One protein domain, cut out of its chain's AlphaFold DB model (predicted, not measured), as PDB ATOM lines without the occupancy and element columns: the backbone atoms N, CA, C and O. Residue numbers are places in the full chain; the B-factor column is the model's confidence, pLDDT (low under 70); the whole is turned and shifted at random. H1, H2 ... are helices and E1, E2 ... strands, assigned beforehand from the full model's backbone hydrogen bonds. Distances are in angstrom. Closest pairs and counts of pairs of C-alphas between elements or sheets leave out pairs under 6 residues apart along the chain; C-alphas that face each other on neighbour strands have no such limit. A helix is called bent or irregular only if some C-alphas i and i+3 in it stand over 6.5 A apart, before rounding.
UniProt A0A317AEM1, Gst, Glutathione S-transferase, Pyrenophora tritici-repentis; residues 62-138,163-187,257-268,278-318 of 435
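Overview. This is residues 62 to 138, 163 to 187, 257 to 268 and 278 to 318 of the 435 residues of the protein "Gst, Glutathione S-transferase" of Pyrenophora tritici-repentis (UniProt A0A317AEM1). A strongly twisted sheet of five strands has H2 standing up over one face and the short H3 over the opposite face, while the small hairpin E1 and E2 packs on H2 through E2. H1 packs crosswise on H2, and the long H5 meets H2 at one end and leads away from the sheet, with H3 near the other end of the longest axis. The printed part has 155 residues with five named helices and seven named strands, in the order E1 E2 H1 E3 H2 E4 E5 E6 H3 E7 H4 H5; the class is mixed, helices and strands. The large sheet runs E3 E7 E6 E5 E4, antiparallel throughout. The whole is compact, with a radius of gyration of the C-alphas of 17.3 A, and its outline is elongated, 59 by 35 by 30 A.

Arrangement. E1, residues 63 to 66, and E2, residues 69 to 73, form an antiparallel hairpin, with N 64 and O 72 2.8 A apart. H1, residues 81 to 90, touches H2, residues 99 to 109, about perpendicular at 79 degrees; the closest C-alphas are those of Arg 85 and Ile 109, 6.2 A. The closest C-alphas of E2 and H2 are those of Leu 72 and Gln 103, 4.3 A. H2 is on the sheet, over E3, residues 95 to 98, at a height of 9.3 A. E4, residues 113 to 120, bends by 58 degrees at residue 116 and forms a hairpin with E5, residues 126 to 133, with N 114 and O 132 2.8 A apart. E6, residues 166 to 172, is the antiparallel neighbour of E5, with N 129 and O 169 2.8 A apart. H3, residues 175 to 182, is over E6 and runs along it at 12 degrees on the local plane, on the opposite face from H2. E7, residues 259 to 264, pairs with E6 through N 168 and O 263, 2.8 A, and with E3 through N 97 and O 260, 2.8 A. H4, residues 285 to 291, is close to H1 but not clearly touching; the C-alphas of Phe 89 and Leu 285 are 7.4 A apart. H5, residues 295 to 311, touches H2 only at their ends, with residues 295 to 297 alone; the closest C-alphas are those of Pro 107 and Ser 295, 5.1 A. Each O i to N i+4 pair is within hydrogen-bond range in H1, H3 and H4, against 4 of 7 in H2 and 12 of 13 in H5.

Along the chain. E1 begins at C-alpha 63 (123.533, 115.355, 172.828). E4 spans 20.0 A, E5 22.6 A, E6 19.7 A and E7 17.0 A. H2, 15.6 A long, is only just irregular: C-alphas 104 and 107 are 6.6 A apart. H5, 24.3 A long, ends at C-alpha 311 (115.740, 136.391, 162.000).

Size, cuts and confidence. The two C-alphas farthest apart, those of Gly 183 and Gly 313, are 59.3 A apart. Residues 139 to 162, 188 to 256 and 269 to 277 are not printed, with gaps of 10.1, 13.4 and 9.4 A between the C-alphas across the cuts. Of the links that are printed whole, E2 to H1 is short and the others are tight. The mean pLDDT of the printed part is 86.7; residues 137 to 138, 187, 266 to 268, 278 and 314 to 318 are under 70.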
ATOM      1  N   PRO A  62     120.077 118.415 174.030       80.81
ATOM      2  CA  PRO A  62     120.898 118.128 172.860       80.81
ATOM      3  C   PRO A  62     122.171 117.366 173.237       80.81
ATOM      4  O   PRO A  62     122.957 117.806 174.077       80.81
ATOM      5  N   LEU A  63     122.389 116.227 172.575       87.06
ATOM      6  CA  LEU A  63     123.533 115.355 172.828       87.06
ATOM      7  C   LEU A  63     124.755 115.733 171.981       87.06
ATOM      8  O   LEU A  63     124.651 116.162 170.829       87.06
ATOM      9  N   SER A  64     125.941 115.522 172.548       85.00
ATOM     10  CA  SER A  64     127.230 115.771 171.906       85.00
ATOM     11  C   SER A  64     128.238 114.667 172.209       85.00
ATOM     12  O   SER A  64     128.243 114.064 173.280       85.00
ATOM     13  N   ASN A  65     129.148 114.435 171.264       85.25
ATOM     14  CA  ASN A  65     130.240 113.484 171.412       85.25
ATOM     15  C   ASN A  65     131.558 114.253 171.563       85.25
ATOM     16  O   ASN A  65     132.007 114.917 170.625       85.25
ATOM     17  N   HIS A  66     132.214 114.134 172.718       78.06
ATOM     18  CA  HIS A  66     133.555 114.675 172.934       78.06
ATOM     19  C   HIS A  66     134.602 113.567 172.755       78.06
ATOM     20  O   HIS A  66     135.196 113.099 173.725       78.06
ATOM     21  N   GLY A  67     134.828 113.163 171.498       81.62
ATOM     22  CA  GLY A  67     135.922 112.288 171.043       81.62
ATOM     23  C   GLY A  67     135.936 110.877 171.643       81.62
ATOM     24  O   GLY A  67     135.688 109.896 170.951       81.62
ATOM     25  N   GLN A  68     136.279 110.792 172.923       83.75
ATOM     26  CA  GLN A  68     136.345 109.600 173.758       83.75
ATOM     27  C   GLN A  68     134.994 109.266 174.400       83.75
ATOM     28  O   GLN A  68     134.718 108.091 174.624       83.75
ATOM     29  N   PHE A  69     134.176 110.286 174.678       87.44
ATOM     30  CA  PHE A  69     132.885 110.164 175.356       87.44
ATOM     31  C   PHE A  69     131.732 110.483 174.400       87.44
ATOM     32  O   PHE A  69     131.853 111.364 173.542       87.44
ATOM     33  N   GLN A  70     130.624 109.762 174.552       86.00
ATOM     34  CA  GLN A  70     129.422 109.873 173.724       86.00
ATOM     35  C   GLN A  70     128.215 110.248 174.586       86.00
ATOM     36  O   GLN A  70     128.228 109.983 175.786       86.00
ATOM     37  N   GLY A  71     127.185 110.844 173.981       85.00
ATOM     38  CA  GLY A  71     125.921 111.126 174.674       85.00
ATOM     39  C   GLY A  71     126.016 112.183 175.781       85.00
ATOM     40  O   GLY A  71     125.206 112.178 176.696       85.00
ATOM     41  N   LEU A  72     126.995 113.091 175.727       90.38
ATOM     42  CA  LEU A  72     127.104 114.174 176.706       90.38
ATOM     43  C   LEU A  72     125.963 115.181 176.506       90.38
ATOM     44  O   LEU A  72     125.732 115.613 175.372       90.38
ATOM     45  N   ARG A  73     125.293 115.594 177.584       91.94
ATOM     46  CA  ARG A  73     124.133 116.493 177.528       91.94
ATOM     47  C   ARG A  73     124.585 117.951 177.531       91.94
ATOM     48  O   ARG A  73     125.308 118.387 178.421       91.94
ATOM     49  N   LEU A  74     124.150 118.726 176.544       91.75
ATOM     50  CA  LEU A  74     124.448 120.156 176.454       91.75
ATOM     51  C   LEU A  74     123.356 120.975 177.153       91.75
ATOM     52  O   LEU A  74     122.495 121.569 176.509       91.75
ATOM     53  N   ILE A  75     123.396 120.979 178.485       92.69
ATOM     54  CA  ILE A  75     122.481 121.738 179.348       92.69
ATOM     55  C   ILE A  75     123.111 123.109 179.631       92.69
ATOM     56  O   ILE A  75     124.275 123.184 180.003       92.69
ATOM     57  N   ALA A  76     122.374 124.208 179.442       89.19
ATOM     58  CA  ALA A  76     122.928 125.558 179.613       89.19
ATOM     59  C   ALA A  76     123.222 125.908 181.084       89.19
ATOM     60  O   ALA A  76     124.284 126.449 181.396       89.19
ATOM     61  N   HIS A  77     122.285 125.573 181.977       90.38
ATOM     62  CA  HIS A  77     122.291 125.952 183.392       90.38
ATOM     63  C   HIS A  77     121.891 124.755 184.277       90.38
ATOM     64  O   HIS A  77     120.759 124.706 184.756       90.38
ATOM     65  N   PRO A  78     122.765 123.746 184.450       92.69
ATOM     66  CA  PRO A  78     122.534 122.699 185.441       92.69
ATOM     67  C   PRO A  78     122.664 123.263 186.873       92.69
ATOM     68  O   PRO A  78     123.303 124.306 187.053       92.69
ATOM     69  N   PRO A  79     122.079 122.599 187.888       93.19
ATOM     70  CA  PRO A  79     122.234 123.003 189.285       93.19
ATOM     71  C   PRO A  79     123.706 122.954 189.719       93.19
ATOM     72  O   PRO A  79     124.503 122.202 189.160       93.19
ATOM     73  N   ASP A  80     124.063 123.790 190.694       93.62
ATOM     74  CA  ASP A  80     125.377 123.820 191.357       93.62
ATOM     75  C   ASP A  80     126.579 123.884 190.391       93.62
ATOM     76  O   ASP A  80     127.672 123.389 190.680       93.62
ATOM     77  N   LEU A  81     126.376 124.484 189.208       93.31
ATOM     78  CA  LEU A  81     127.340 124.462 188.107       93.31
ATOM     79  C   LEU A  81     128.725 124.940 188.547       93.31
ATOM     80  O   LEU A  81     129.715 124.280 188.240       93.31
ATOM     81  N   ASP A  82     128.805 126.072 189.243       94.44
ATOM     82  CA  ASP A  82     130.086 126.671 189.616       94.44
ATOM     83  C   ASP A  82     130.845 125.798 190.630       94.44
ATOM     84  O   ASP A  82     132.043 125.572 190.455       94.44
ATOM     85  N   GLU A  83     130.148 125.182 191.593       94.88
ATOM     86  CA  GLU A  83     130.742 124.204 192.515       94.88
ATOM     87  C   GLU A  83     131.284 122.979 191.769       94.88
ATOM     88  O   GLU A  83     132.412 122.537 192.006       94.88
ATOM     89  N   TRP A  84     130.520 122.446 190.808       95.31
ATOM     90  CA  TRP A  84     130.969 121.331 189.974       95.31
ATOM     91  C   TRP A  84     132.156 121.698 189.084       95.31
ATOM     92  O   TRP A  84     133.057 120.873 188.905       95.31
ATOM     93  N   ARG A  85     132.197 122.919 188.539       95.94
ATOM     94  CA  ARG A  85     133.338 123.397 187.749       95.94
ATOM     95  C   ARG A  85     134.587 123.524 188.610       95.94
ATOM     96  O   ARG A  85     135.626 123.023 188.191       95.94
ATOM     97  N   GLU A  86     134.484 124.111 189.799       95.12
ATOM     98  CA  GLU A  86     135.608 124.237 190.734       95.12
ATOM     99  C   GLU A  86     136.125 122.874 191.198       95.12
ATOM    100  O   GLU A  86     137.327 122.599 191.138       95.12
ATOM    101  N   LYS A  87     135.214 121.969 191.563       94.19
ATOM    102  CA  LYS A  87     135.529 120.599 191.982       94.19
ATOM    103  C   LYS A  87     136.240 119.808 190.878       94.19
ATOM    104  O   LYS A  87     137.263 119.175 191.135       94.19
ATOM    105  N   LEU A  88     135.747 119.877 189.638       95.75
ATOM    106  CA  LEU A  88     136.350 119.201 188.479       95.75
ATOM    107  C   LEU A  88     137.593 119.912 187.919       95.75
ATOM    108  O   LEU A  88     138.280 119.329 187.083       95.75
ATOM    109  N   PHE A  89     137.884 121.137 188.358       95.50
ATOM    110  CA  PHE A  89     139.118 121.861 188.060       95.50
ATOM    111  C   PHE A  89     140.234 121.482 189.032       95.50
ATOM    112  O   PHE A  89     141.334 121.100 188.624       95.50
ATOM    113  N   HIS A  90     139.942 121.556 190.329       90.88
ATOM    114  CA  HIS A  90     140.910 121.271 191.375       90.88
ATOM    115  C   HIS A  90     141.225 119.773 191.440       90.88
ATOM    116  O   HIS A  90     142.387 119.399 191.243       90.88
ATOM    117  N   VAL A  91     140.212 118.902 191.539       91.12
ATOM    118  CA  VAL A  91     140.387 117.439 191.661       91.12
ATOM    119  C   VAL A  91     141.363 117.105 192.798       91.12
ATOM    120  O   VAL A  91     142.362 116.420 192.586       91.12
ATOM    121  N   ASP A  92     141.126 117.660 193.986       82.12
ATOM    122  CA  ASP A  92     142.022 117.471 195.136       82.12
ATOM    123  C   ASP A  92     142.030 116.004 195.601       82.12
ATOM    124  O   ASP A  92     143.096 115.423 195.810       82.12
ATOM    125  N   ASP A  93     140.847 115.382 195.620       85.81
ATOM    126  CA  ASP A  93     140.616 113.964 195.914       85.81
ATOM    127  C   ASP A  93     140.043 113.197 194.704       85.81
ATOM    128  O   ASP A  93     139.762 113.759 193.640       85.81
ATOM    129  N   ILE A  94     139.852 111.879 194.858       88.88
ATOM    130  CA  ILE A  94     139.141 111.057 193.868       88.88
ATOM    131  C   ILE A  94     137.658 111.445 193.870       88.88
ATOM    132  O   ILE A  94     136.916 111.111 194.791       88.88
ATOM    133  N   ILE A  95     137.211 112.115 192.810       92.00
ATOM    134  CA  ILE A  95     135.802 112.479 192.630       92.00
ATOM    135  C   ILE A  95     135.111 111.367 191.848       92.00
ATOM    136  O   ILE A  95     135.465 111.122 190.694       92.00
ATOM    137  N   THR A  96     134.095 110.744 192.442       92.06
ATOM    138  CA  THR A  96     133.182 109.828 191.744       92.06
ATOM    139  C   THR A  96     131.942 110.578 191.266       92.06
ATOM    140  O   THR A  96     131.394 111.411 191.986       92.06
ATOM    141  N   LEU A  97     131.509 110.265 190.046       91.88
ATOM    142  CA  LEU A  97     130.324 110.788 189.377       91.88
ATOM    143  C   LEU A  97     129.455 109.625 188.892       91.88
ATOM    144  O   LEU A  97     129.972 108.621 188.384       91.88
ATOM    145  N   THR A  98     128.138 109.796 188.953       91.75
ATOM    146  CA  THR A  98     127.213 108.975 188.162       91.75
ATOM    147  C   THR A  98     127.345 109.306 186.670       91.75
ATOM    148  O   THR A  98     127.863 110.361 186.295       91.75
ATOM    149  N   GLU A  99     126.858 108.422 185.795       90.44
ATOM    150  CA  GLU A  99     126.759 108.703 184.356       90.44
ATOM    151  C   GLU A  99     126.011 110.011 184.058       90.44
ATOM    152  O   GLU A  99     126.479 110.814 183.253       90.44
ATOM    153  N   ASP A 100     124.910 110.260 184.770       89.94
ATOM    154  CA  ASP A 100     124.096 111.469 184.643       89.94
ATOM    155  C   ASP A 100     124.895 112.741 184.988       89.94
ATOM    156  O   ASP A 100     124.992 113.667 184.178       89.94
ATOM    157  N   GLN A 101     125.571 112.751 186.143       92.88
ATOM    158  CA  GLN A 101     126.438 113.855 186.564       92.88
ATOM    159  C   GLN A 101     127.593 114.075 185.579       92.88
ATOM    160  O   GLN A 101     127.891 115.213 185.214       92.88
ATOM    161  N   PHE A 102     128.237 113.004 185.109       94.38
ATOM    162  CA  PHE A 102     129.331 113.111 184.146       94.38
ATOM    163  C   PHE A 102     128.867 113.707 182.811       94.38
ATOM    164  O   PHE A 102     129.495 114.642 182.304       94.38
ATOM    165  N   GLN A 103     127.755 113.209 182.262       93.38
ATOM    166  CA  GLN A 103     127.179 113.710 181.015       93.38
ATOM    167  C   GLN A 103     126.716 115.170 181.126       93.38
ATOM    168  O   GLN A 103     126.781 115.873 180.118       93.38
ATOM    169  N   THR A 104     126.291 115.621 182.312       93.94
ATOM    170  CA  THR A 104     125.915 117.017 182.598       93.94
ATOM    171  C   THR A 104     127.127 117.936 182.732       93.94
ATOM    172  O   THR A 104     127.240 118.911 181.994       93.94
ATOM    173  N   TYR A 105     128.041 117.660 183.668       95.88
ATOM    174  CA  TYR A 105     129.042 118.647 184.096       95.88
ATOM    175  C   TYR A 105     130.331 118.617 183.266       95.88
ATOM    176  O   TYR A 105     130.963 119.662 183.079       95.88
ATOM    177  N   PHE A 106     130.718 117.471 182.690       96.25
ATOM    178  CA  PHE A 106     131.943 117.395 181.883       96.25
ATOM    179  C   PHE A 106     131.946 118.359 180.669       96.25
ATOM    180  O   PHE A 106     132.960 119.031 180.448       96.25
ATOM    181  N   PRO A 107     130.835 118.549 179.922       96.44
ATOM    182  CA  PRO A 107     130.715 119.575 178.878       96.44
ATOM    183  C   PRO A 107     131.024 121.021 179.283       96.44
ATOM    184  O   PRO A 107     131.307 121.826 178.389       96.44
ATOM    185  N   HIS A 108     130.989 121.362 180.578       96.19
ATOM    186  CA  HIS A 108     131.313 122.700 181.087       96.19
ATOM    187  C   HIS A 108     132.800 122.882 181.454       96.19
ATOM    188  O   HIS A 108     133.254 124.022 181.594       96.19
ATOM    189  N   ILE A 109     133.563 121.786 181.574       95.94
ATOM    190  CA  ILE A 109     134.987 121.771 181.972       95.94
ATOM    191  C   ILE A 109     135.923 121.184 180.887       95.94
ATOM    192  O   ILE A 109     137.148 121.266 180.988       95.94
ATOM    193  N   ASP A 110     135.373 120.644 179.789       94.44
ATOM    194  CA  ASP A 110     136.112 120.034 178.661       94.44
ATOM    195  C   ASP A 110     137.107 120.968 177.931       94.44
ATOM    196  O   ASP A 110     137.903 120.562 177.067       94.44
ATOM    197  N   ASN A 111     137.063 122.262 178.232       94.69
ATOM    198  CA  ASN A 111     138.009 123.244 177.745       94.69
ATOM    199  C   ASN A 111     139.313 123.254 178.537       94.69
ATOM    200  O   ASN A 111     140.364 123.410 177.911       94.69
ATOM    201  N   VAL A 112     139.263 123.025 179.849       95.06
ATOM    202  CA  VAL A 112     140.433 122.983 180.738       95.06
ATOM    203  C   VAL A 112     141.398 121.883 180.312       95.06
ATOM    204  O   VAL A 112     142.613 122.074 180.333       95.06
ATOM    205  N   TYR A 113     140.868 120.744 179.868       94.00
ATOM    206  CA  TYR A 113     141.650 119.546 179.591       94.00
ATOM    207  C   TYR A 113     141.845 119.278 178.094       94.00
ATOM    208  O   TYR A 113     141.104 119.746 177.226       94.00
ATOM    209  N   SER A 114     142.893 118.525 177.770       91.81
ATOM    210  CA  SER A 114     143.205 118.009 176.436       91.81
ATOM    211  C   SER A 114     143.521 116.523 176.535       91.81
ATOM    212  O   SER A 114     144.384 116.121 177.315       91.81
ATOM    213  N   HIS A 115     142.819 115.707 175.745       93.19
ATOM    214  CA  HIS A 115     143.021 114.262 175.738       93.19
ATOM    215  C   HIS A 115     144.447 113.911 175.307       93.19
ATOM    216  O   HIS A 115     144.984 114.504 174.369       93.19
ATOM    217  N   ARG A 116     145.047 112.943 176.002       90.56
ATOM    218  CA  ARG A 116     146.383 112.411 175.716       90.56
ATOM    219  C   ARG A 116     146.307 110.985 175.182       90.56
ATOM    220  O   ARG A 116     146.922 110.681 174.165       90.56
ATOM    221  N   SER A 117     145.642 110.095 175.914       91.94
ATOM    222  CA  SER A 117     145.615 108.661 175.615       91.94
ATOM    223  C   SER A 117     144.442 107.966 176.300       91.94
ATOM    224  O   SER A 117     143.885 108.458 177.280       91.94
ATOM    225  N   THR A 118     144.053 106.810 175.771       94.25
ATOM    226  CA  THR A 118     143.028 105.940 176.357       94.25
ATOM    227  C   THR A 118     143.626 104.551 176.532       94.25
ATOM    228  O   THR A 118     144.203 104.010 175.589       94.25
ATOM    229  N   GLN A 119     143.483 103.977 177.719       91.88
ATOM    230  CA  GLN A 119     143.948 102.646 178.081       91.88
ATOM    231  C   GLN A 119     142.734 101.736 178.290       91.88
ATOM    232  O   GLN A 119     141.869 102.012 179.120       91.88
ATOM    233  N   ARG A 120     142.667 100.659 177.501       90.81
ATOM    234  CA  ARG A 120     141.645  99.607 177.584       90.81
ATOM    235  C   ARG A 120     142.327  98.308 177.998       90.81
ATOM    236  O   ARG A 120     143.354  97.945 177.425       90.81
ATOM    237  N   HIS A 121     141.760  97.608 178.969       82.88
ATOM    238  CA  HIS A 121     142.310  96.367 179.509       82.88
ATOM    239  C   HIS A 121     141.485  95.173 179.007       82.88
ATOM    240  O   HIS A 121     140.266  95.195 179.074       82.88
ATOM    241  N   LYS A 122     142.126  94.102 178.516       83.31
ATOM    242  CA  LYS A 122     141.406  92.962 177.898       83.31
ATOM    243  C   LYS A 122     140.530  92.147 178.864       83.31
ATOM    244  O   LYS A 122     139.687  91.389 178.402       83.31
ATOM    245  N   ARG A 123     140.785  92.233 180.174       83.00
ATOM    246  CA  ARG A 123     140.123  91.440 181.232       83.00
ATOM    247  C   ARG A 123     139.406  92.291 182.286       83.00
ATOM    248  O   ARG A 123     138.884  91.727 183.235       83.00
ATOM    249  N   LYS A 124     139.427  93.617 182.138       84.94
ATOM    250  CA  LYS A 124     138.788  94.564 183.056       84.94
ATOM    251  C   LYS A 124     137.746  95.369 182.282       84.94
ATOM    252  O   LYS A 124     137.970  95.693 181.115       84.94
ATOM    253  N   ARG A 125     136.613  95.650 182.909       87.44
ATOM    254  CA  ARG A 125     135.426  96.335 182.376       87.44
ATOM    255  C   ARG A 125     135.451  97.836 182.705       87.44
ATOM    256  O   ARG A 125     134.411  98.474 182.859       87.44
ATOM    257  N   PHE A 126     136.656  98.405 182.731       90.25
ATOM    258  CA  PHE A 126     136.879  99.835 182.843       90.25
ATOM    259  C   PHE A 126     137.805 100.348 181.739       90.25
ATOM    260  O   PHE A 126     138.661  99.636 181.194       90.25
ATOM    261  N   VAL A 127     137.660 101.631 181.424       92.31
ATOM    262  CA  VAL A 127     138.483 102.357 180.455       92.31
ATOM    263  C   VAL A 127     139.087 103.570 181.141       92.31
ATOM    264  O   VAL A 127     138.375 104.398 181.695       92.31
ATOM    265  N   SER A 128     140.413 103.701 181.106       94.50
ATOM    266  CA  SER A 128     141.104 104.856 181.692       94.50
ATOM    267  C   SER A 128     141.535 105.844 180.613       94.50
ATOM    268  O   SER A 128     142.286 105.504 179.700       94.50
ATOM    269  N   HIS A 129     141.084 107.086 180.724       95.62
ATOM    270  CA  HIS A 129     141.407 108.183 179.820       95.62
ATOM    271  C   HIS A 129     142.353 109.157 180.515       95.62
ATOM    272  O   HIS A 129     142.005 109.740 181.537       95.62
ATOM    273  N   TYR A 130     143.537 109.373 179.951       94.62
ATOM    274  CA  TYR A 130     144.506 110.330 180.473       94.62
ATOM    275  C   TYR A 130     144.366 111.670 179.755       94.62
ATOM    276  O   TYR A 130     144.278 111.725 178.521       94.62
ATOM    277  N   TRP A 131     144.397 112.748 180.531       93.94
ATOM    278  CA  TRP A 131     144.258 114.117 180.056       93.94
ATOM    279  C   TRP A 131     145.337 115.006 180.671       93.94
ATOM    280  O   TRP A 131     145.686 114.876 181.843       93.94
ATOM    281  N   ASP A 132     145.841 115.939 179.873       91.94
ATOM    282  CA  ASP A 132     146.687 117.034 180.340       91.94
ATOM    283  C   ASP A 132     145.839 118.305 180.464       91.94
ATOM    284  O   ASP A 132     144.894 118.500 179.695       91.94
ATOM    285  N   CYS A 133     146.219 119.227 181.346       91.62
ATOM    286  CA  CYS A 133     145.759 120.608 181.236       91.62
ATOM    287  C   CYS A 133     146.086 121.186 179.840       91.62
ATOM    288  O   CYS A 133     147.184 121.009 179.306       91.62
ATOM    289  N   ARG A 134     145.144 121.918 179.243       89.94
ATOM    290  CA  ARG A 134     145.281 122.582 177.938       89.94
ATOM    291  C   ARG A 134     146.335 123.684 177.930       89.94
ATOM    292  O   ARG A 134     146.996 123.865 176.911       89.94
ATOM    293  N   LEU A 135     146.511 124.389 179.047       86.44
ATOM    294  CA  LEU A 135     147.519 125.447 179.209       86.44
ATOM    295  C   LEU A 135     148.910 124.888 179.542       86.44
ATOM    296  O   LEU A 135     149.842 125.610 179.903       86.44
ATOM    297  N   LYS A 136     149.093 123.582 179.352       75.75
ATOM    298  CA  LYS A 136     150.398 122.955 179.391       75.75
ATOM    299  C   LYS A 136     151.269 123.403 178.221       75.75
ATOM    300  O   LYS A 136     151.111 122.986 177.076       75.75
ATOM    301  N   GLY A 137     152.338 124.097 178.574       59.19
ATOM    302  CA  GLY A 137     153.655 123.490 178.403       59.19
ATOM    303  C   GLY A 137     154.001 122.949 177.018       59.19
ATOM    304  O   GLY A 137     154.407 121.794 176.917       59.19
ATOM    305  N   ARG A 138     153.944 123.798 175.982       53.72
ATOM    306  CA  ARG A 138     154.853 123.725 174.820       53.72
ATOM    307  C   ARG A 138     156.306 123.556 175.327       53.72
ATOM    308  O   ARG A 138     156.824 124.606 175.718       53.72
ATOM    309  N   CYS A 163     151.018 125.097 182.954       83.50
ATOM    310  CA  CYS A 163     150.312 124.198 183.846       83.50
ATOM    311  C   CYS A 163     150.760 122.747 183.618       83.50
ATOM    312  O   CYS A 163     150.751 122.243 182.493       83.50
ATOM    313  N   ASP A 164     151.174 122.072 184.681       84.38
ATOM    314  CA  ASP A 164     151.687 120.699 184.695       84.38
ATOM    315  C   ASP A 164     150.650 119.662 185.151       84.38
ATOM    316  O   ASP A 164     150.928 118.461 185.083       84.38
ATOM    317  N   VAL A 165     149.450 120.117 185.528       89.00
ATOM    318  CA  VAL A 165     148.317 119.278 185.930       89.00
ATOM    319  C   VAL A 165     147.968 118.237 184.866       89.00
ATOM    320  O   VAL A 165     147.860 118.527 183.667       89.00
ATOM    321  N   LYS A 166     147.754 117.012 185.344       91.50
ATOM    322  CA  LYS A 166     147.284 115.858 184.581       91.50
ATOM    323  C   LYS A 166     146.213 115.141 185.393       91.50
ATOM    324  O   LYS A 166     146.376 114.976 186.604       91.50
ATOM    325  N   ILE A 167     145.181 114.654 184.718       94.06
ATOM    326  CA  ILE A 167     144.129 113.836 185.327       94.06
ATOM    327  C   ILE A 167     143.959 112.515 184.572       94.06
ATOM    328  O   ILE A 167     144.294 112.393 183.388       94.06
ATOM    329  N   LYS A 168     143.409 111.528 185.267       95.06
ATOM    330  CA  LYS A 168     142.826 110.312 184.708       95.06
ATOM    331  C   LYS A 168     141.327 110.365 184.978       95.06
ATOM    332  O   LYS A 168     140.925 110.612 186.111       95.06
ATOM    333  N   ILE A 169     140.542 110.125 183.935       96.38
ATOM    334  CA  ILE A 169     139.105 109.874 184.019       96.38
ATOM    335  C   ILE A 169     138.912 108.382 183.750       96.38
ATOM    336  O   ILE A 169     139.268 107.927 182.661       96.38
ATOM    337  N   THR A 170     138.400 107.615 184.709       94.56
ATOM    338  CA  THR A 170     138.120 106.181 184.523       94.56
ATOM    339  C   THR A 170     136.616 105.955 184.383       94.56
ATOM    340  O   THR A 170     135.861 106.326 185.272       94.56
ATOM    341  N   GLU A 171     136.198 105.370 183.260       93.88
ATOM    342  CA  GLU A 171     134.832 104.905 182.975       93.88
ATOM    343  C   GLU A 171     134.707 103.445 183.435       93.88
ATOM    344  O   GLU A 171     135.430 102.592 182.919       93.88
ATOM    345  N   PHE A 172     133.818 103.162 184.388       91.06
ATOM    346  CA  PHE A 172     133.474 101.819 184.871       91.06
ATOM    347  C   PHE A 172     132.119 101.384 184.301       91.06
ATOM    348  O   PHE A 172     131.175 102.179 184.303       91.06
ATOM    349  N   PHE A 173     132.009 100.131 183.845       88.62
ATOM    350  CA  PHE A 173     130.761  99.584 183.286       88.62
ATOM    351  C   PHE A 173     129.916  98.764 184.276       88.62
ATOM    352  O   PHE A 173     128.778  98.436 183.949       88.62
ATOM    353  N   ASP A 174     130.430  98.429 185.465       83.06
ATOM    354  CA  ASP A 174     129.646  97.816 186.546       83.06
ATOM    355  C   ASP A 174     130.143  98.221 187.952       83.06
ATOM    356  O   ASP A 174     131.255  98.726 188.125       83.06
ATOM    357  N   ARG A 175     129.270  98.049 188.961       79.69
ATOM    358  CA  ARG A 175     129.526  98.412 190.372       79.69
ATOM    359  C   ARG A 175     130.595  97.525 191.014       79.69
ATOM    360  O   ARG A 175     131.425  98.028 191.764       79.69
ATOM    361  N   ALA A 176     130.590  96.230 190.695       79.31
ATOM    362  CA  ALA A 176     131.496  95.255 191.294       79.31
ATOM    363  C   ALA A 176     132.964  95.573 190.976       79.31
ATOM    364  O   ALA A 176     133.813  95.496 191.859       79.31
ATOM    365  N   GLU A 177     133.274  95.991 189.744       80.12
ATOM    366  CA  GLU A 177     134.644  96.374 189.398       80.12
ATOM    367  C   GLU A 177     135.049  97.754 189.938       80.12
ATOM    368  O   GLU A 177     136.220  97.957 190.265       80.12
ATOM    369  N   TYR A 178     134.108  98.694 190.089       83.19
ATOM    370  CA  TYR A 178     134.364  99.938 190.828       83.19
ATOM    371  C   TYR A 178     134.794  99.623 192.272       83.19
ATOM    372  O   TYR A 178     135.822 100.122 192.738       83.19
ATOM    373  N   GLU A 179     134.053  98.743 192.950       84.38
ATOM    374  CA  GLU A 179     134.321  98.321 194.330       84.38
ATOM    375  C   GLU A 179     135.625  97.510 194.441       84.38
ATOM    376  O   GLU A 179     136.423  97.780 195.336       84.38
ATOM    377  N   GLU A 180     135.925  96.613 193.493       83.38
ATOM    378  CA  GLU A 180     137.217  95.904 193.422       83.38
ATOM    379  C   GLU A 180     138.403  96.875 193.248       83.38
ATOM    380  O   GLU A 180     139.482  96.667 193.804       83.38
ATOM    381  N   GLN A 181     138.225  97.939 192.458       78.50
ATOM    382  CA  GLN A 181     139.310  98.840 192.063       78.50
ATOM    383  C   GLN A 181     139.573  99.977 193.066       78.50
ATOM    384  O   GLN A 181     140.687 100.514 193.066       78.50
ATOM    385  N   LEU A 182     138.579 100.357 193.880       81.31
ATOM    386  CA  LEU A 182     138.667 101.453 194.858       81.31
ATOM    387  C   LEU A 182     138.467 101.027 196.320       81.31
ATOM    388  O   LEU A 182     138.798 101.808 197.209       81.31
ATOM    389  N   GLY A 183     137.959  99.821 196.590       73.75
ATOM    390  CA  GLY A 183     137.758  99.304 197.950       73.75
ATOM    391  C   GLY A 183     136.635  99.984 198.745       73.75
ATOM    392  O   GLY A 183     136.553  99.796 199.956       73.75
ATOM    393  N   LEU A 184     135.787 100.779 198.086       75.81
ATOM    394  CA  LEU A 184     134.670 101.522 198.674       75.81
ATOM    395  C   LEU A 184     133.445 101.444 197.747       75.81
ATOM    396  O   LEU A 184     133.634 101.406 196.529       75.81
ATOM    397  N   PRO A 185     132.206 101.474 198.277       72.06
ATOM    398  CA  PRO A 185     131.000 101.577 197.458       72.06
ATOM    399  C   PRO A 185     130.903 102.951 196.765       72.06
ATOM    400  O   PRO A 185     131.420 103.946 197.285       72.06
ATOM    401  N   PRO A 186     130.249 103.051 195.591       70.06
ATOM    402  CA  PRO A 186     130.041 104.332 194.922       70.06
ATOM    403  C   PRO A 186     129.124 105.246 195.761       70.06
ATOM    404  O   PRO A 186     128.082 104.782 196.233       70.06
ATOM    405  N   PRO A 187     129.465 106.539 195.948       65.75
ATOM    406  CA  PRO A 187     128.642 107.461 196.730       65.75
ATOM    407  C   PRO A 187     127.230 107.624 196.154       65.75
ATOM    408  O   PRO A 187     127.064 107.745 194.940       65.75
ATOM    409  N   LYS A 257     124.441 100.924 184.422       76.50
ATOM    410  CA  LYS A 257     124.740 102.220 185.048       76.50
ATOM    411  C   LYS A 257     126.253 102.413 185.091       76.50
ATOM    412  O   LYS A 257     126.937 101.691 185.820       76.50
ATOM    413  N   LYS A 258     126.769 103.376 184.328       88.12
ATOM    414  CA  LYS A 258     128.196 103.688 184.353       88.12
ATOM    415  C   LYS A 258     128.547 104.604 185.515       88.12
ATOM    416  O   LYS A 258     127.747 105.436 185.949       88.12
ATOM    417  N   PHE A 259     129.797 104.501 185.945       90.25
ATOM    418  CA  PHE A 259     130.394 105.398 186.927       90.25
ATOM    419  C   PHE A 259     131.686 105.981 186.366       90.25
ATOM    420  O   PHE A 259     132.438 105.297 185.668       90.25
ATOM    421  N   TYR A 260     131.947 107.246 186.675       93.62
ATOM    422  CA  TYR A 260     133.133 107.958 186.214       93.62
ATOM    423  C   TYR A 260     133.924 108.457 187.414       93.62
ATOM    424  O   TYR A 260     133.349 109.060 188.316       93.62
ATOM    425  N   THR A 261     135.240 108.243 187.429       94.81
ATOM    426  CA  THR A 261     136.105 108.789 188.486       94.81
ATOM    427  C   THR A 261     137.162 109.719 187.929       94.81
ATOM    428  O   THR A 261     137.797 109.411 186.921       94.81
ATOM    429  N   PHE A 262     137.353 110.862 188.583       94.00
ATOM    430  CA  PHE A 262     138.396 111.838 188.284       94.00
ATOM    431  C   PHE A 262     139.491 111.712 189.334       94.00
ATOM    432  O   PHE A 262     139.216 111.735 190.529       94.00
ATOM    433  N   GLN A 263     140.736 111.583 188.885       92.81
ATOM    434  CA  GLN A 263     141.894 111.441 189.760       92.81
ATOM    435  C   GLN A 263     143.088 112.215 189.195       92.81
ATOM    436  O   GLN A 263     143.426 112.067 188.016       92.81
ATOM    437  N   ARG A 264     143.783 112.990 190.033       90.81
ATOM    438  CA  ARG A 264     145.105 113.552 189.703       90.81
ATOM    439  C   ARG A 264     146.101 112.431 189.423       90.81
ATOM    440  O   ARG A 264     146.200 111.482 190.195       90.81
ATOM    441  N   VAL A 265     146.869 112.532 188.337       85.12
ATOM    442  CA  VAL A 265     147.948 111.564 188.067       85.12
ATOM    443  C   VAL A 265     149.317 112.176 188.279       85.12
ATOM    444  O   VAL A 265     149.633 113.238 187.736       85.12
ATOM    445  N   ASN A 266     150.156 111.453 189.022       67.62
ATOM    446  CA  ASN A 266     151.517 111.877 189.305       67.62
ATOM    447  C   ASN A 266     152.284 112.061 188.001       67.62
ATOM    448  O   ASN A 266     152.446 111.155 187.174       67.62
ATOM    449  N   GLY A 267     152.714 113.296 187.778       53.66
ATOM    450  CA  GLY A 267     153.384 113.660 186.558       53.66
ATOM    451  C   GLY A 267     154.814 113.159 186.589       53.66
ATOM    452  O   GLY A 267     155.670 113.882 187.072       53.66
ATOM    453  N   ASN A 268     155.095 112.004 185.974       43.72
ATOM    454  CA  ASN A 268     156.481 111.654 185.657       43.72
ATOM    455  C   ASN A 268     157.028 112.730 184.699       43.72
ATOM    456  O   ASN A 268     156.675 112.777 183.511       43.72
ATOM    457  N   PRO A 278     151.471 116.674 191.149       61.03
ATOM    458  CA  PRO A 278     151.516 117.985 190.505       61.03
ATOM    459  C   PRO A 278     150.554 118.943 191.209       61.03
ATOM    460  O   PRO A 278     149.386 118.594 191.393       61.03
ATOM    461  N   GLY A 279     151.053 120.125 191.581       74.00
ATOM    462  CA  GLY A 279     150.314 121.115 192.367       74.00
ATOM    463  C   GLY A 279     149.020 121.623 191.706       74.00
ATOM    464  O   GLY A 279     148.631 121.157 190.629       74.00
ATOM    465  N   PRO A 280     148.322 122.587 192.331       86.00
ATOM    466  CA  PRO A 280     147.106 123.162 191.763       86.00
ATOM    467  C   PRO A 280     147.355 123.766 190.371       86.00
ATOM    468  O   PRO A 280     148.496 123.990 189.950       86.00
ATOM    469  N   HIS A 281     146.274 124.014 189.631       89.31
ATOM    470  CA  HIS A 281     146.375 124.676 188.334       89.31
ATOM    471  C   HIS A 281     147.091 126.031 188.479       89.31
ATOM    472  O   HIS A 281     146.769 126.829 189.350       89.31
ATOM    473  N   LYS A 282     148.062 126.313 187.599       88.44
ATOM    474  CA  LYS A 282     148.834 127.580 187.596       88.44
ATOM    475  C   LYS A 282     148.112 128.704 186.843       88.44
ATOM    476  O   LYS A 282     148.732 129.525 186.179       88.44
ATOM    477  N   HIS A 283     146.789 128.648 186.857       89.19
ATOM    478  CA  HIS A 283     145.850 129.547 186.204       89.19
ATOM    479  C   HIS A 283     144.470 129.305 186.817       89.19
ATOM    480  O   HIS A 283     144.258 128.278 187.458       89.19
ATOM    481  N   THR A 284     143.526 130.206 186.574       92.81
ATOM    482  CA  THR A 284     142.151 130.071 187.063       92.81
ATOM    483  C   THR A 284     141.234 129.384 186.039       92.81
ATOM    484  O   THR A 284     141.649 129.043 184.914       92.81
ATOM    485  N   LEU A 285     139.967 129.185 186.408       92.94
ATOM    486  CA  LEU A 285     138.913 128.755 185.490       92.94
ATOM    487  C   LEU A 285     138.661 129.790 184.387       92.94
ATOM    488  O   LEU A 285     138.597 129.424 183.210       92.94
ATOM    489  N   GLU A 286     138.626 131.080 184.724       92.56
ATOM    490  CA  GLU A 286     138.362 132.173 183.775       92.56
ATOM    491  C   GLU A 286     139.452 132.255 182.699       92.56
ATOM    492  O   GLU A 286     139.157 132.510 181.530       92.56
ATOM    493  N   GLU A 287     140.714 131.984 183.055       89.88
ATOM    494  CA  GLU A 287     141.808 131.881 182.083       89.88
ATOM    495  C   GLU A 287     141.556 130.745 181.075       89.88
ATOM    496  O   GLU A 287     141.778 130.899 179.870       89.88
ATOM    497  N   SER A 288     141.037 129.611 181.552       91.38
ATOM    498  CA  SER A 288     140.693 128.462 180.706       91.38
ATOM    499  C   SER A 288     139.561 128.805 179.735       91.38
ATOM    500  O   SER A 288     139.658 128.498 178.542       91.38
ATOM    501  N   ASP A 289     138.524 129.489 180.225       92.44
ATOM    502  CA  ASP A 289     137.374 129.948 179.435       92.44
ATOM    503  C   ASP A 289     137.767 131.004 178.399       92.44
ATOM    504  O   ASP A 289     137.314 130.951 177.248       92.44
ATOM    505  N   ARG A 290     138.680 131.913 178.764       90.50
ATOM    506  CA  ARG A 290     139.261 132.915 177.862       90.50
ATOM    507  C   ARG A 290     140.050 132.275 176.721       90.50
ATOM    508  O   ARG A 290     139.970 132.752 175.589       90.50
ATOM    509  N   VAL A 291     140.803 131.205 176.991       88.88
ATOM    510  CA  VAL A 291     141.603 130.510 175.967       88.88
ATOM    511  C   VAL A 291     140.754 129.585 175.088       88.88
ATOM    512  O   VAL A 291     140.992 129.501 173.879       88.88
ATOM    513  N   LYS A 292     139.766 128.881 175.650       90.50
ATOM    514  CA  LYS A 292     138.848 128.019 174.891       90.50
ATOM    515  C   LYS A 292     137.481 127.977 175.576       90.50
ATOM    516  O   LYS A 292     137.374 127.554 176.716       90.50
ATOM    517  N   LYS A 293     136.413 128.257 174.825       93.69
ATOM    518  CA  LYS A 293     135.033 127.989 175.266       93.69
ATOM    519  C   LYS A 293     134.760 126.481 175.385       93.69
ATOM    520  O   LYS A 293     135.104 125.716 174.471       93.69
ATOM    521  N   ASN A 294     134.110 126.074 176.474       94.69
ATOM    522  CA  ASN A 294     133.640 124.703 176.703       94.69
ATOM    523  C   ASN A 294     132.580 124.257 175.663       94.69
ATOM    524  O   ASN A 294     132.204 125.032 174.773       94.69
ATOM    525  N   SER A 295     132.149 122.993 175.678       94.44
ATOM    526  CA  SER A 295     131.167 122.488 174.700       94.44
ATOM    527  C   SER A 295     129.825 123.216 174.748       94.44
ATOM    528  O   SER A 295     129.315 123.574 173.683       94.44
ATOM    529  N   VAL A 296     129.294 123.495 175.939       94.25
ATOM    530  CA  VAL A 296     127.988 124.156 176.109       94.25
ATOM    531  C   VAL A 296     128.014 125.581 175.554       94.25
ATOM    532  O   VAL A 296     127.220 125.917 174.679       94.25
ATOM    533  N   LEU A 297     129.007 126.391 175.932       93.00
ATOM    534  CA  LEU A 297     129.168 127.766 175.439       93.00
ATOM    535  C   LEU A 297     129.432 127.841 173.925       93.00
ATOM    536  O   LEU A 297     129.097 128.840 173.284       93.00
ATOM    537  N   ARG A 298     130.047 126.808 173.329       92.44
ATOM    538  CA  ARG A 298     130.210 126.707 171.865       92.44
ATOM    539  C   ARG A 298     128.910 126.337 171.160       92.44
ATOM    540  O   ARG A 298     128.688 126.813 170.048       92.44
ATOM    541  N   TRP A 299     128.085 125.495 171.775       92.88
ATOM    542  CA  TRP A 299     126.761 125.148 171.269       92.88
ATOM    543  C   TRP A 299     125.805 126.339 171.361       92.88
ATOM    544  O   TRP A 299     125.227 126.708 170.341       92.88
ATOM    545  N   GLN A 300     125.740 127.024 172.503       90.56
ATOM    546  CA  GLN A 300     124.893 128.203 172.690       90.56
ATOM    547  C   GLN A 300     125.228 129.307 171.676       90.56
ATOM    548  O   GLN A 300     124.373 129.723 170.902       90.56
ATOM    549  N   ALA A 301     126.513 129.650 171.528       89.94
ATOM    550  CA  ALA A 301     126.960 130.627 170.530       89.94
ATOM    551  C   ALA A 301     126.708 130.198 169.064       89.94
ATOM    552  O   ALA A 301     126.759 131.037 168.159       89.94
ATOM    553  N   LYS A 302     126.475 128.903 168.803       87.62
ATOM    554  CA  LYS A 302     126.007 128.412 167.500       87.62
ATOM    555  C   LYS A 302     124.497 128.631 167.360       87.62
ATOM    556  O   LYS A 302     124.095 129.144 166.321       87.62
ATOM    557  N   VAL A 303     123.702 128.296 168.378       87.94
ATOM    558  CA  VAL A 303     122.249 128.546 168.416       87.94
ATOM    559  C   VAL A 303     121.967 130.037 168.208       87.94
ATOM    560  O   VAL A 303     121.348 130.385 167.208       87.94
ATOM    561  N   ASP A 304     122.574 130.926 169.004       87.25
ATOM    562  CA  ASP A 304     122.422 132.389 168.883       87.25
ATOM    563  C   ASP A 304     122.736 132.915 167.469       87.25
ATOM    564  O   ASP A 304     122.143 133.878 166.973       87.25
ATOM    565  N   LYS A 305     123.728 132.305 166.810       85.38
ATOM    566  CA  LYS A 305     124.152 132.659 165.452       85.38
ATOM    567  C   LYS A 305     123.161 132.151 164.407       85.38
ATOM    568  O   LYS A 305     122.873 132.877 163.453       85.38
ATOM    569  N   ASP A 306     122.687 130.921 164.558       83.12
ATOM    570  CA  ASP A 306     121.728 130.304 163.649       83.12
ATOM    571  C   ASP A 306     120.359 131.001 163.774       83.12
ATOM    572  O   ASP A 306     119.747 131.296 162.747       83.12
ATOM    573  N   ASP A 307     119.942 131.402 164.976       82.19
ATOM    574  CA  ASP A 307     118.719 132.176 165.224       82.19
ATOM    575  C   ASP A 307     118.822 133.613 164.712       82.19
ATOM    576  O   ASP A 307     117.926 134.081 164.008       82.19
ATOM    577  N   ARG A 308     119.957 134.294 164.922       80.31
ATOM    578  CA  ARG A 308     120.226 135.590 164.270       80.31
ATOM    579  C   ARG A 308     120.156 135.480 162.746       80.31
ATOM    580  O   ARG A 308     119.685 136.400 162.081       80.31
ATOM    581  N   LYS A 309     120.625 134.366 162.178       76.31
ATOM    582  CA  LYS A 309     120.559 134.121 160.735       76.31
ATOM    583  C   LYS A 309     119.116 133.873 160.274       76.31
ATOM    584  O   LYS A 309     118.728 134.479 159.278       76.31
ATOM    585  N   ARG A 310     118.316 133.096 161.019       76.38
ATOM    586  CA  ARG A 310     116.868 132.911 160.782       76.38
ATOM    587  C   ARG A 310     116.112 134.243 160.824       76.38
ATOM    588  O   ARG A 310     115.359 134.532 159.901       76.38
ATOM    589  N   ALA A 311     116.366 135.076 161.836       76.94
ATOM    590  CA  ALA A 311     115.740 136.391 162.000       76.94
ATOM    591  C   ALA A 311     116.035 137.356 160.834       76.94
ATOM    592  O   ALA A 311     115.212 138.205 160.504       76.94
ATOM    593  N   LEU A 312     117.183 137.198 160.166       77.31
ATOM    594  CA  LEU A 312     117.561 137.940 158.956       77.31
ATOM    595  C   LEU A 312     117.073 137.272 157.649       77.31
ATOM    596  O   LEU A 312     117.592 137.572 156.574       77.31
ATOM    597  N   GLY A 313     116.124 136.329 157.719       72.50
ATOM    598  CA  GLY A 313     115.606 135.584 156.562       72.50
ATOM    599  C   GLY A 313     116.605 134.594 155.943       72.50
ATOM    600  O   GLY A 313     116.382 134.071 154.851       72.50
ATOM    601  N   GLY A 314     117.729 134.337 156.613       66.75
ATOM    602  CA  GLY A 314     118.768 133.426 156.158       66.75
ATOM    603  C   GLY A 314     118.519 131.991 156.619       66.75
ATOM    604  O   GLY A 314     118.395 131.715 157.806       66.75
ATOM    605  N   ASP A 315     118.558 131.045 155.685       68.94
ATOM    606  CA  ASP A 315     118.475 129.612 155.985       68.94
ATOM    607  C   ASP A 315     119.768 129.116 156.675       68.94
ATOM    608  O   ASP A 315     120.824 129.097 156.024       68.94
ATOM    609  N   PRO A 316     119.740 128.712 157.964       64.62
ATOM    610  CA  PRO A 316     120.932 128.284 158.695       64.62
ATOM    611  C   PRO A 316     121.557 127.003 158.129       64.62
ATOM    612  O   PRO A 316     122.781 126.881 158.166       64.62
ATOM    613  N   SER A 317     120.766 126.110 157.518       67.25
ATOM    614  CA  SER A 317     121.262 124.865 156.910       67.25
ATOM    615  C   SER A 317     122.137 125.122 155.676       67.25
ATOM    616  O   SER A 317     123.095 124.389 155.409       67.25
ATOM    617  N   LYS A 318     121.868 126.208 154.940       64.75
ATOM    618  CA  LYS A 318     122.629 126.581 153.743       64.75
ATOM    619  C   LYS A 318     123.957 127.237 154.116       64.75
ATOM    620  O   LYS A 318     123.998 128.320 154.708       64.75
TER     621      LYS A 318